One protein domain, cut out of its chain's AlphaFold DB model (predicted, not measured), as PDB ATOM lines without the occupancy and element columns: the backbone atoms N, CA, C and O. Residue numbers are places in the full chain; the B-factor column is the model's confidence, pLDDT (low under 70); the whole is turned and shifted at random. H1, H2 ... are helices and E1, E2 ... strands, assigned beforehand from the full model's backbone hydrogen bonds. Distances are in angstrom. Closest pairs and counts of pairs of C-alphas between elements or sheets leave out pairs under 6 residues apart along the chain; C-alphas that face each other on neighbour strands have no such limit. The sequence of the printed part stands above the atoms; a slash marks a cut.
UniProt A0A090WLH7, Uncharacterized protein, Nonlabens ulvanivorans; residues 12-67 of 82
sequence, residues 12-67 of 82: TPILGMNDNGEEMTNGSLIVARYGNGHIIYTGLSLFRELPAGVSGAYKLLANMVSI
ATOM      1  N   THR A  12     225.196 287.097 120.999       97.25
ATOM      2  CA  THR A  12     224.470 288.277 121.450       97.25
ATOM      3  C   THR A  12     225.122 289.529 120.858       97.25
ATOM      4  O   THR A  12     226.320 289.739 121.079       97.25
ATOM      5  N   PRO A  13     224.380 290.375 120.123       96.81
ATOM      6  CA  PRO A  13     224.882 291.672 119.689       96.81
ATOM      7  C   PRO A  13     224.972 292.636 120.877       96.81
ATOM      8  O   PRO A  13     223.994 292.850 121.588       96.81
ATOM      9  N   ILE A  14     226.160 293.199 121.101       96.06
ATOM     10  CA  ILE A  14     226.456 294.113 122.215       96.06
ATOM     11  C   ILE A  14     226.497 295.565 121.740       96.06
ATOM     12  O   ILE A  14     225.980 296.444 122.424       96.06
ATOM     13  N   LEU A  15     227.108 295.824 120.579       95.19
ATOM     14  CA  LEU A  15     227.164 297.156 119.976       95.19
ATOM     15  C   LEU A  15     226.739 297.108 118.511       95.19
ATOM     16  O   LEU A  15     227.204 296.266 117.733       95.19
ATOM     17  N   GLY A  16     225.924 298.087 118.136       93.62
ATOM     18  CA  GLY A  16     225.575 298.404 116.760       93.62
ATOM     19  C   GLY A  16     226.128 299.760 116.332       93.62
ATOM     20  O   GLY A  16     226.452 300.583 117.186       93.62
ATOM     21  N   MET A  17     226.246 299.984 115.025       92.81
ATOM     22  CA  MET A  17     226.706 301.253 114.451       92.81
ATOM     23  C   MET A  17     225.648 301.807 113.509       92.81
ATOM     24  O   MET A  17     225.028 301.055 112.754       92.81
ATOM     25  N   ASN A  18     225.488 303.122 113.534       93.50
ATOM     26  CA  ASN A  18     224.568 303.842 112.674       93.50
ATOM     27  C   ASN A  18     225.291 305.055 112.095       93.50
ATOM     28  O   ASN A  18     225.489 306.052 112.791       93.50
ATOM     29  N   ASP A  19     225.710 304.939 110.840       90.06
ATOM     30  CA  ASP A  19     226.179 306.091 110.086       90.06
ATOM     31  C   ASP A  19     224.961 306.923 109.653       90.06
ATOM     32  O   ASP A  19     223.859 306.406 109.453       90.06
ATOM     33  N   ASN A  20     225.127 308.245 109.568       94.19
ATOM     34  CA  ASN A  20     224.004 309.146 109.315       94.19
ATOM     35  C   ASN A  20     223.346 308.849 107.955       94.19
ATOM     36  O   ASN A  20     223.994 308.957 106.915       94.19
ATOM     37  N   GLY A  21     222.051 308.530 107.976       94.06
ATOM     38  CA  GLY A  21     221.278 308.165 106.787       94.06
ATOM     39  C   GLY A  21     221.326 306.677 106.428       94.06
ATOM     40  O   GLY A  21     220.635 306.278 105.493       94.06
ATOM     41  N   GLU A  22     222.076 305.859 107.167       91.12
ATOM     42  CA  GLU A  22     222.093 304.403 107.022       91.12
ATOM     43  C   GLU A  22     221.236 303.721 108.099       91.12
ATOM     44  O   GLU A  22     220.897 304.307 109.132       91.12
ATOM     45  N   GLU A  23     220.862 302.463 107.861       91.44
ATOM     46  CA  GLU A  23     220.198 301.648 108.877       91.44
ATOM     47  C   GLU A  23     221.175 301.245 109.993       91.44
ATOM     48  O   GLU A  23     222.394 301.207 109.822       91.44
ATOM     49  N   MET A  24     220.646 300.952 111.183       91.75
ATOM     50  CA  MET A  24     221.460 300.458 112.294       91.75
ATOM     51  C   MET A  24     221.997 299.059 111.977       91.75
ATOM     52  O   MET A  24     221.237 298.103 111.824       91.75
ATOM     53  N   THR A  25     223.317 298.920 111.973       92.19
ATOM     54  CA  THR A  25     223.991 297.619 111.943       92.19
ATOM     55  C   THR A  25     224.112 297.065 113.361       92.19
ATOM     56  O   THR A  25     224.312 297.824 114.299       92.19
ATOM     57  N   ASN A  26     224.043 295.743 113.539       91.06
ATOM     58  CA  ASN A  26     224.084 295.096 114.865       91.06
ATOM     59  C   ASN A  26     225.361 294.263 115.115       91.06
ATOM     60  O   ASN A  26     225.529 293.679 116.181       91.06
ATOM     61  N   GLY A  27     226.262 294.190 114.130       93.81
ATOM     62  CA  GLY A  27     227.411 293.277 114.129       93.81
ATOM     63  C   GLY A  27     228.743 293.886 114.581       93.81
ATOM     64  O   GLY A  27     229.785 293.262 114.396       93.81
ATOM     65  N   SER A  28     228.763 295.109 115.121       95.69
ATOM     66  CA  SER A  28     230.037 295.790 115.419       95.69
ATOM     67  C   SER A  28     230.787 295.197 116.614       95.69
ATOM     68  O   SER A  28     232.023 295.196 116.636       95.69
ATOM     69  N   LEU A  29     230.048 294.618 117.562       97.12
ATOM     70  CA  LEU A  29     230.558 293.781 118.640       97.12
ATOM     71  C   LEU A  29     229.508 292.720 118.966       97.12
ATOM     72  O   LEU A  29     228.419 293.062 119.427       97.12
ATOM     73  N   ILE A  30     229.839 291.451 118.753       97.75
ATOM     74  CA  ILE A  30     228.981 290.314 119.094       97.75
ATOM     75  C   ILE A  30     229.753 289.337 119.982       97.75
ATOM     76  O   ILE A  30     230.961 289.143 119.812       97.75
ATOM     77  N   VAL A  31     229.060 288.725 120.938       97.81
ATOM     78  CA  VAL A  31     229.663 287.842 121.943       97.81
ATOM     79  C   VAL A  31     228.838 286.571 122.076       97.81
ATOM     80  O   VAL A  31     227.628 286.643 122.247       97.81
ATOM     81  N   ALA A  32     229.484 285.410 122.046       97.75
ATOM     82  CA  ALA A  32     228.863 284.126 122.364       97.75
ATOM     83  C   ALA A  32     229.613 283.441 123.504       97.75
ATOM     84  O   ALA A  32     230.833 283.569 123.628       97.75
ATOM     85  N   ARG A  33     228.899 282.655 124.311       96.31
ATOM     86  CA  ARG A  33     229.526 281.705 125.235       96.31
ATOM     87  C   ARG A  33     229.798 280.399 124.495       96.31
ATOM     88  O   ARG A  33     228.904 279.866 123.844       96.31
ATOM     89  N   TYR A  34     231.013 279.871 124.614       95.19
ATOM     90  CA  TYR A  34     231.392 278.596 124.011       95.19
ATOM     91  C   TYR A  34     232.257 277.784 124.977       95.19
ATOM     92  O   TYR A  34     233.339 278.213 125.384       95.19
ATOM     93  N   GLY A  35     231.764 276.607 125.374       94.19
ATOM     94  CA  GLY A  35     232.375 275.809 126.437       94.19
ATOM     95  C   GLY A  35     232.521 276.611 127.737       94.19
ATOM     96  O   GLY A  35     231.556 277.195 128.233       94.19
ATOM     97  N   ASN A  36     233.745 276.665 128.264       92.44
ATOM     98  CA  ASN A  36     234.081 277.399 129.490       92.44
ATOM     99  C   ASN A  36     234.501 278.860 129.242       92.44
ATOM    100  O   ASN A  36     234.939 279.525 130.177       92.44
ATOM    101  N   GLY A  37     234.412 279.354 128.005       93.75
ATOM    102  CA  GLY A  37     234.894 280.681 127.629       93.75
ATOM    103  C   GLY A  37     233.913 281.469 126.769       93.75
ATOM    104  O   GLY A  37     232.742 281.110 126.620       93.75
ATOM    105  N   HIS A  38     234.425 282.555 126.197       96.94
ATOM    106  CA  HIS A  38     233.676 283.459 125.335       96.94
ATOM    107  C   HIS A  38     234.370 283.596 123.980       96.94
ATOM    108  O   HIS A  38     235.597 283.634 123.899       96.94
ATOM    109  N   ILE A  39     233.570 283.692 122.925       97.19
ATOM    110  CA  ILE A  39     234.008 284.104 121.596       97.19
ATOM    111  C   ILE A  39     233.512 285.528 121.400       97.19
ATOM    112  O   ILE A  39     232.313 285.787 121.500       97.19
ATOM    113  N   ILE A  40     234.436 286.440 121.118       97.50
ATOM    114  CA  ILE A  40     234.134 287.843 120.850       97.50
ATOM    115  C   ILE A  40     234.555 288.144 119.418       97.50
ATOM    116  O   ILE A  40     235.715 287.951 119.055       97.50
ATOM    117  N   TYR A  41     233.617 288.640 118.619       96.56
ATOM    118  CA  TYR A  41     233.911 289.245 117.330       96.56
ATOM    119  C   TYR A  41     233.675 290.746 117.437       96.56
ATOM    120  O   TYR A  41     232.619 291.185 117.893       96.56
ATOM    121  N   THR A  42     234.642 291.534 116.976       96.44
ATOM    122  CA  THR A  42     234.469 292.974 116.824       96.44
ATOM    123  C   THR A  42     234.969 293.427 115.467       96.44
ATOM    124  O   THR A  42     236.079 293.099 115.050       96.44
ATOM    125  N   GLY A  43     234.125 294.192 114.780       94.69
ATOM    126  CA  GLY A  43     234.490 294.858 113.542       94.69
ATOM    127  C   GLY A  43     235.132 296.224 113.773       94.69
ATOM    128  O   GLY A  43     235.488 296.854 112.785       94.69
ATOM    129  N   LEU A  44     235.244 296.697 115.027       95.25
ATOM    130  CA  LEU A  44     235.778 298.014 115.404       95.25
ATOM    131  C   LEU A  44     237.263 298.160 115.047       95.25
ATOM    132  O   LEU A  44     238.034 297.203 115.041       95.25
ATOM    133  N   SER A  45     237.696 299.388 114.754       95.62
ATOM    134  CA  SER A  45     239.047 299.656 114.248       95.62
ATOM    135  C   SER A  45     240.002 299.920 115.397       95.62
ATOM    136  O   SER A  45     240.688 300.940 115.426       95.62
ATOM    137  N   LEU A  46     240.092 298.969 116.327       96.00
ATOM    138  CA  LEU A  46     240.970 299.079 117.494       96.00
ATOM    139  C   LEU A  46     242.435 299.313 117.093       96.00
ATOM    140  O   LEU A  46     243.149 300.044 117.766       96.00
ATOM    141  N   PHE A  47     242.872 298.795 115.942       95.00
ATOM    142  CA  PHE A  47     244.212 299.059 115.402       95.00
ATOM    143  C   PHE A  47     244.466 300.531 115.022       95.00
ATOM    144  O   PHE A  47     245.617 300.919 114.870       95.00
ATOM    145  N   ARG A  48     243.419 301.348 114.849       97.12
ATOM    146  CA  ARG A  48     243.515 302.808 114.674       97.12
ATOM    147  C   ARG A  48     243.260 303.540 115.982       97.12
ATOM    148  O   ARG A  48     243.976 304.478 116.304       97.12
ATOM    149  N   GLU A  49     242.255 303.101 116.735       97.56
ATOM    150  CA  GLU A  49     241.817 303.770 117.961       97.56
ATOM    151  C   GLU A  49     242.826 303.638 119.106       97.56
ATOM    152  O   GLU A  49     243.076 304.617 119.809       97.56
ATOM    153  N   LEU A  50     243.444 302.462 119.274       97.88
ATOM    154  CA  LEU A  50     244.442 302.246 120.321       97.88
ATOM    155  C   LEU A  50     245.697 303.101 120.057       97.88
ATOM    156  O   LEU A  50     246.018 303.910 120.922       97.88
ATOM    157  N   PRO A  51     246.364 303.068 118.880       98.25
ATOM    158  CA  PRO A  51     247.517 303.946 118.637       98.25
ATOM    159  C   PRO A  51     247.193 305.443 118.700       98.25
ATOM    160  O   PRO A  51     248.063 306.238 119.043       98.25
ATOM    161  N   ALA A  52     245.952 305.833 118.391       98.12
ATOM    162  CA  ALA A  52     245.488 307.213 118.512       98.12
ATOM    163  C   ALA A  52     245.173 307.641 119.961       98.12
ATOM    164  O   ALA A  52     244.820 308.797 120.186       98.12
ATOM    165  N   GLY A  53     245.285 306.747 120.949       97.56
ATOM    166  CA  GLY A  53     245.068 307.084 122.357       97.56
ATOM    167  C   GLY A  53     243.594 307.218 122.754       97.56
ATOM    168  O   GLY A  53     243.289 307.872 123.752       97.56
ATOM    169  N   VAL A  54     242.659 306.632 121.997       98.19
ATOM    170  CA  VAL A  54     241.221 306.754 122.283       98.19
ATOM    171  C   VAL A  54     240.878 305.982 123.556       98.19
ATOM    172  O   VAL A  54     240.813 304.755 123.563       98.19
ATOM    173  N   SER A  55     240.610 306.700 124.647       97.94
ATOM    174  CA  SER A  55     240.369 306.112 125.977       97.94
ATOM    175  C   SER A  55     239.246 305.067 125.997       97.94
ATOM    176  O   SER A  55     239.366 304.035 126.660       97.94
ATOM    177  N   GLY A  56     238.177 305.297 125.228       97.00
ATOM    178  CA  GLY A  56     237.062 304.359 125.087       97.00
ATOM    179  C   GLY A  56     237.479 303.006 124.506       97.00
ATOM    180  O   GLY A  56     237.016 301.976 124.990       97.00
ATOM    181  N   ALA A  57     238.406 302.994 123.546       97.88
ATOM    182  CA  ALA A  57     238.896 301.771 122.913       97.88
ATOM    183  C   ALA A  57     239.707 300.912 123.889       97.88
ATOM    184  O   ALA A  57     239.510 299.699 123.965       97.88
ATOM    185  N   TYR A  58     240.559 301.543 124.704       98.12
ATOM    186  CA  TYR A  58     241.296 300.854 125.765       98.12
ATOM    187  C   TYR A  58     240.360 300.259 126.816       98.12
ATOM    188  O   TYR A  58     240.522 299.103 127.205       98.12
ATOM    189  N   LYS A  59     239.356 301.027 127.254       97.31
ATOM    190  CA  LYS A  59     238.363 300.549 128.223       97.31
ATOM    191  C   LYS A  59     237.552 299.379 127.665       97.31
ATOM    192  O   LYS A  59     237.347 298.392 128.367       97.31
ATOM    193  N   LEU A  60     237.114 299.470 126.410       97.38
ATOM    194  CA  LEU A  60     236.368 298.397 125.759       97.38
ATOM    195  C   LEU A  60     237.220 297.130 125.626       97.38
ATOM    196  O   LEU A  60     236.744 296.050 125.963       97.38
ATOM    197  N   LEU A  61     238.486 297.254 125.210       97.38
ATOM    198  CA  LEU A  61     239.416 296.127 125.146       97.38
ATOM    199  C   LEU A  61     239.624 295.475 126.518       97.38
ATOM    200  O   LEU A  61     239.553 294.253 126.616       97.38
ATOM    201  N   ALA A  62     239.830 296.270 127.570       96.44
ATOM    202  CA  ALA A  62     239.961 295.754 128.930       96.44
ATOM    203  C   ALA A  62     238.715 294.957 129.348       96.44
ATOM    204  O   ALA A  62     238.843 293.822 129.796       96.44
ATOM    205  N   ASN A  63     237.514 295.488 129.102       95.44
ATOM    206  CA  ASN A  63     236.262 294.783 129.388       95.44
ATOM    207  C   ASN A  63     236.133 293.464 128.607       95.44
ATOM    208  O   ASN A  63     235.673 292.471 129.164       95.44
ATOM    209  N   MET A  64     236.538 293.439 127.330       95.69
ATOM    210  CA  MET A  64     236.515 292.220 126.512       95.69
ATOM    211  C   MET A  64     237.483 291.155 127.040       95.69
ATOM    212  O   MET A  64     237.130 289.981 127.067       95.69
ATOM    213  N   VAL A  65     238.684 291.547 127.471       94.50
ATOM    214  CA  VAL A  65     239.685 290.621 128.034       94.50
ATOM    215  C   VAL A  65     239.267 290.113 129.413       94.50
ATOM    216  O   VAL A  65     239.479 288.946 129.726       94.50
ATOM    217  N   SER A  66     238.651 290.965 130.230       93.50
ATOM    218  CA  SER A  66     238.179 290.616 131.572       93.50
ATOM    219  C   SER A  66     236.848 289.858 131.584       93.50
ATOM    220  O   SER A  66     236.325 289.570 132.658       93.50
ATOM    221  N   ILE A  67     236.275 289.526 130.424       92.12
ATOM    222  CA  ILE A  67     234.984 288.842 130.367       92.12
ATOM    223  C   ILE A  67     235.022 287.505 131.125       92.12
ATOM    224  O   ILE A  67     235.913 286.677 130.932       92.12
TER     225      ILE A  67
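This is residues 12 to 67 of the 82 residues of an uncharacterized protein of Nonlabens ulvanivorans (UniProt A0A090WLH7). A long three-stranded sheet, E1, E2 and E3, makes the longest axis, with its two hairpin loops at opposite ends; beyond its edge strand E3 the chain turns through the small helix H1 and folds back as H2, which only grazes the sheet with residues 64 to 65. H1 and H2 make a small helical part beyond E3, H1 not on the sheet and H2 close to it at residues 64 to 65. The printed part has 56 residues, with three named strands followed by two named helices, in the order E1, E2, E3, H1, H2. The sheet's order is E1, E2, E3, antiparallel throughout, and the class is mixed, helices and strands. The whole is only just loose, close to compact, with a radius of gyration of the C-alphas of 12.6 A, and flat, spanning 40 by 28 by 13 A.

E1 covers residues 12 to 17 and is 14.9 A long from first to last C-alpha, beginning at C-alpha 12 at (224.470, 288.277, 121.450). E2, residues 25 to 34, is the longest strand, 23.7 A, and bends by 63 degrees at residue 28. E3, residues 37 to 42, is 16.4 A long. H1, residues 46 to 49, measures 4.8 A, from C-alpha 46 at (240.970, 299.079, 117.494). H2, residues 55 to 65, is 15.6 A long and ends at C-alpha 65 at (239.685, 290.621, 128.034).

The strands E1, E2 and E3 form a meander, each strand the antiparallel neighbour of the one before. E1 and E2 are a hairpin at 159 degrees between directions, with N 14 and O 29 at 2.8 A and N 25 and O 17 at 2.8 A, within hydrogen-bond range. E2 and E3 are a hairpin at 165 degrees, with N 32 and O 39 at 2.9 A and N 39 and O 32 at 2.8 A, also within range. E1 and E3 are edge strands and are apart. H1 is not on the sheet. H2 is on the sheet but only grazes it; the closest C-alphas of E3 and H2, those of Ile 40 and Met 64, are 7.5 A apart. H1 and H2 are close but not clearly touching, the C-alphas of Glu 49 and Ala 57 being the closest at 6.1 A. In H2 every O i to N i+4 pair is within hydrogen-bond range; H1 is too short for such a pair, and its one O i to N i+3 pair is within range.

The C-alphas farthest apart, those of Gly 21 and Asn 36, are 40.3 A from each other. The printed part has no cut. The link from E1 to E2 is short, the other links are tight, and no link is long. The mean pLDDT of the printed part is 95.5, and no printed residue is under 70.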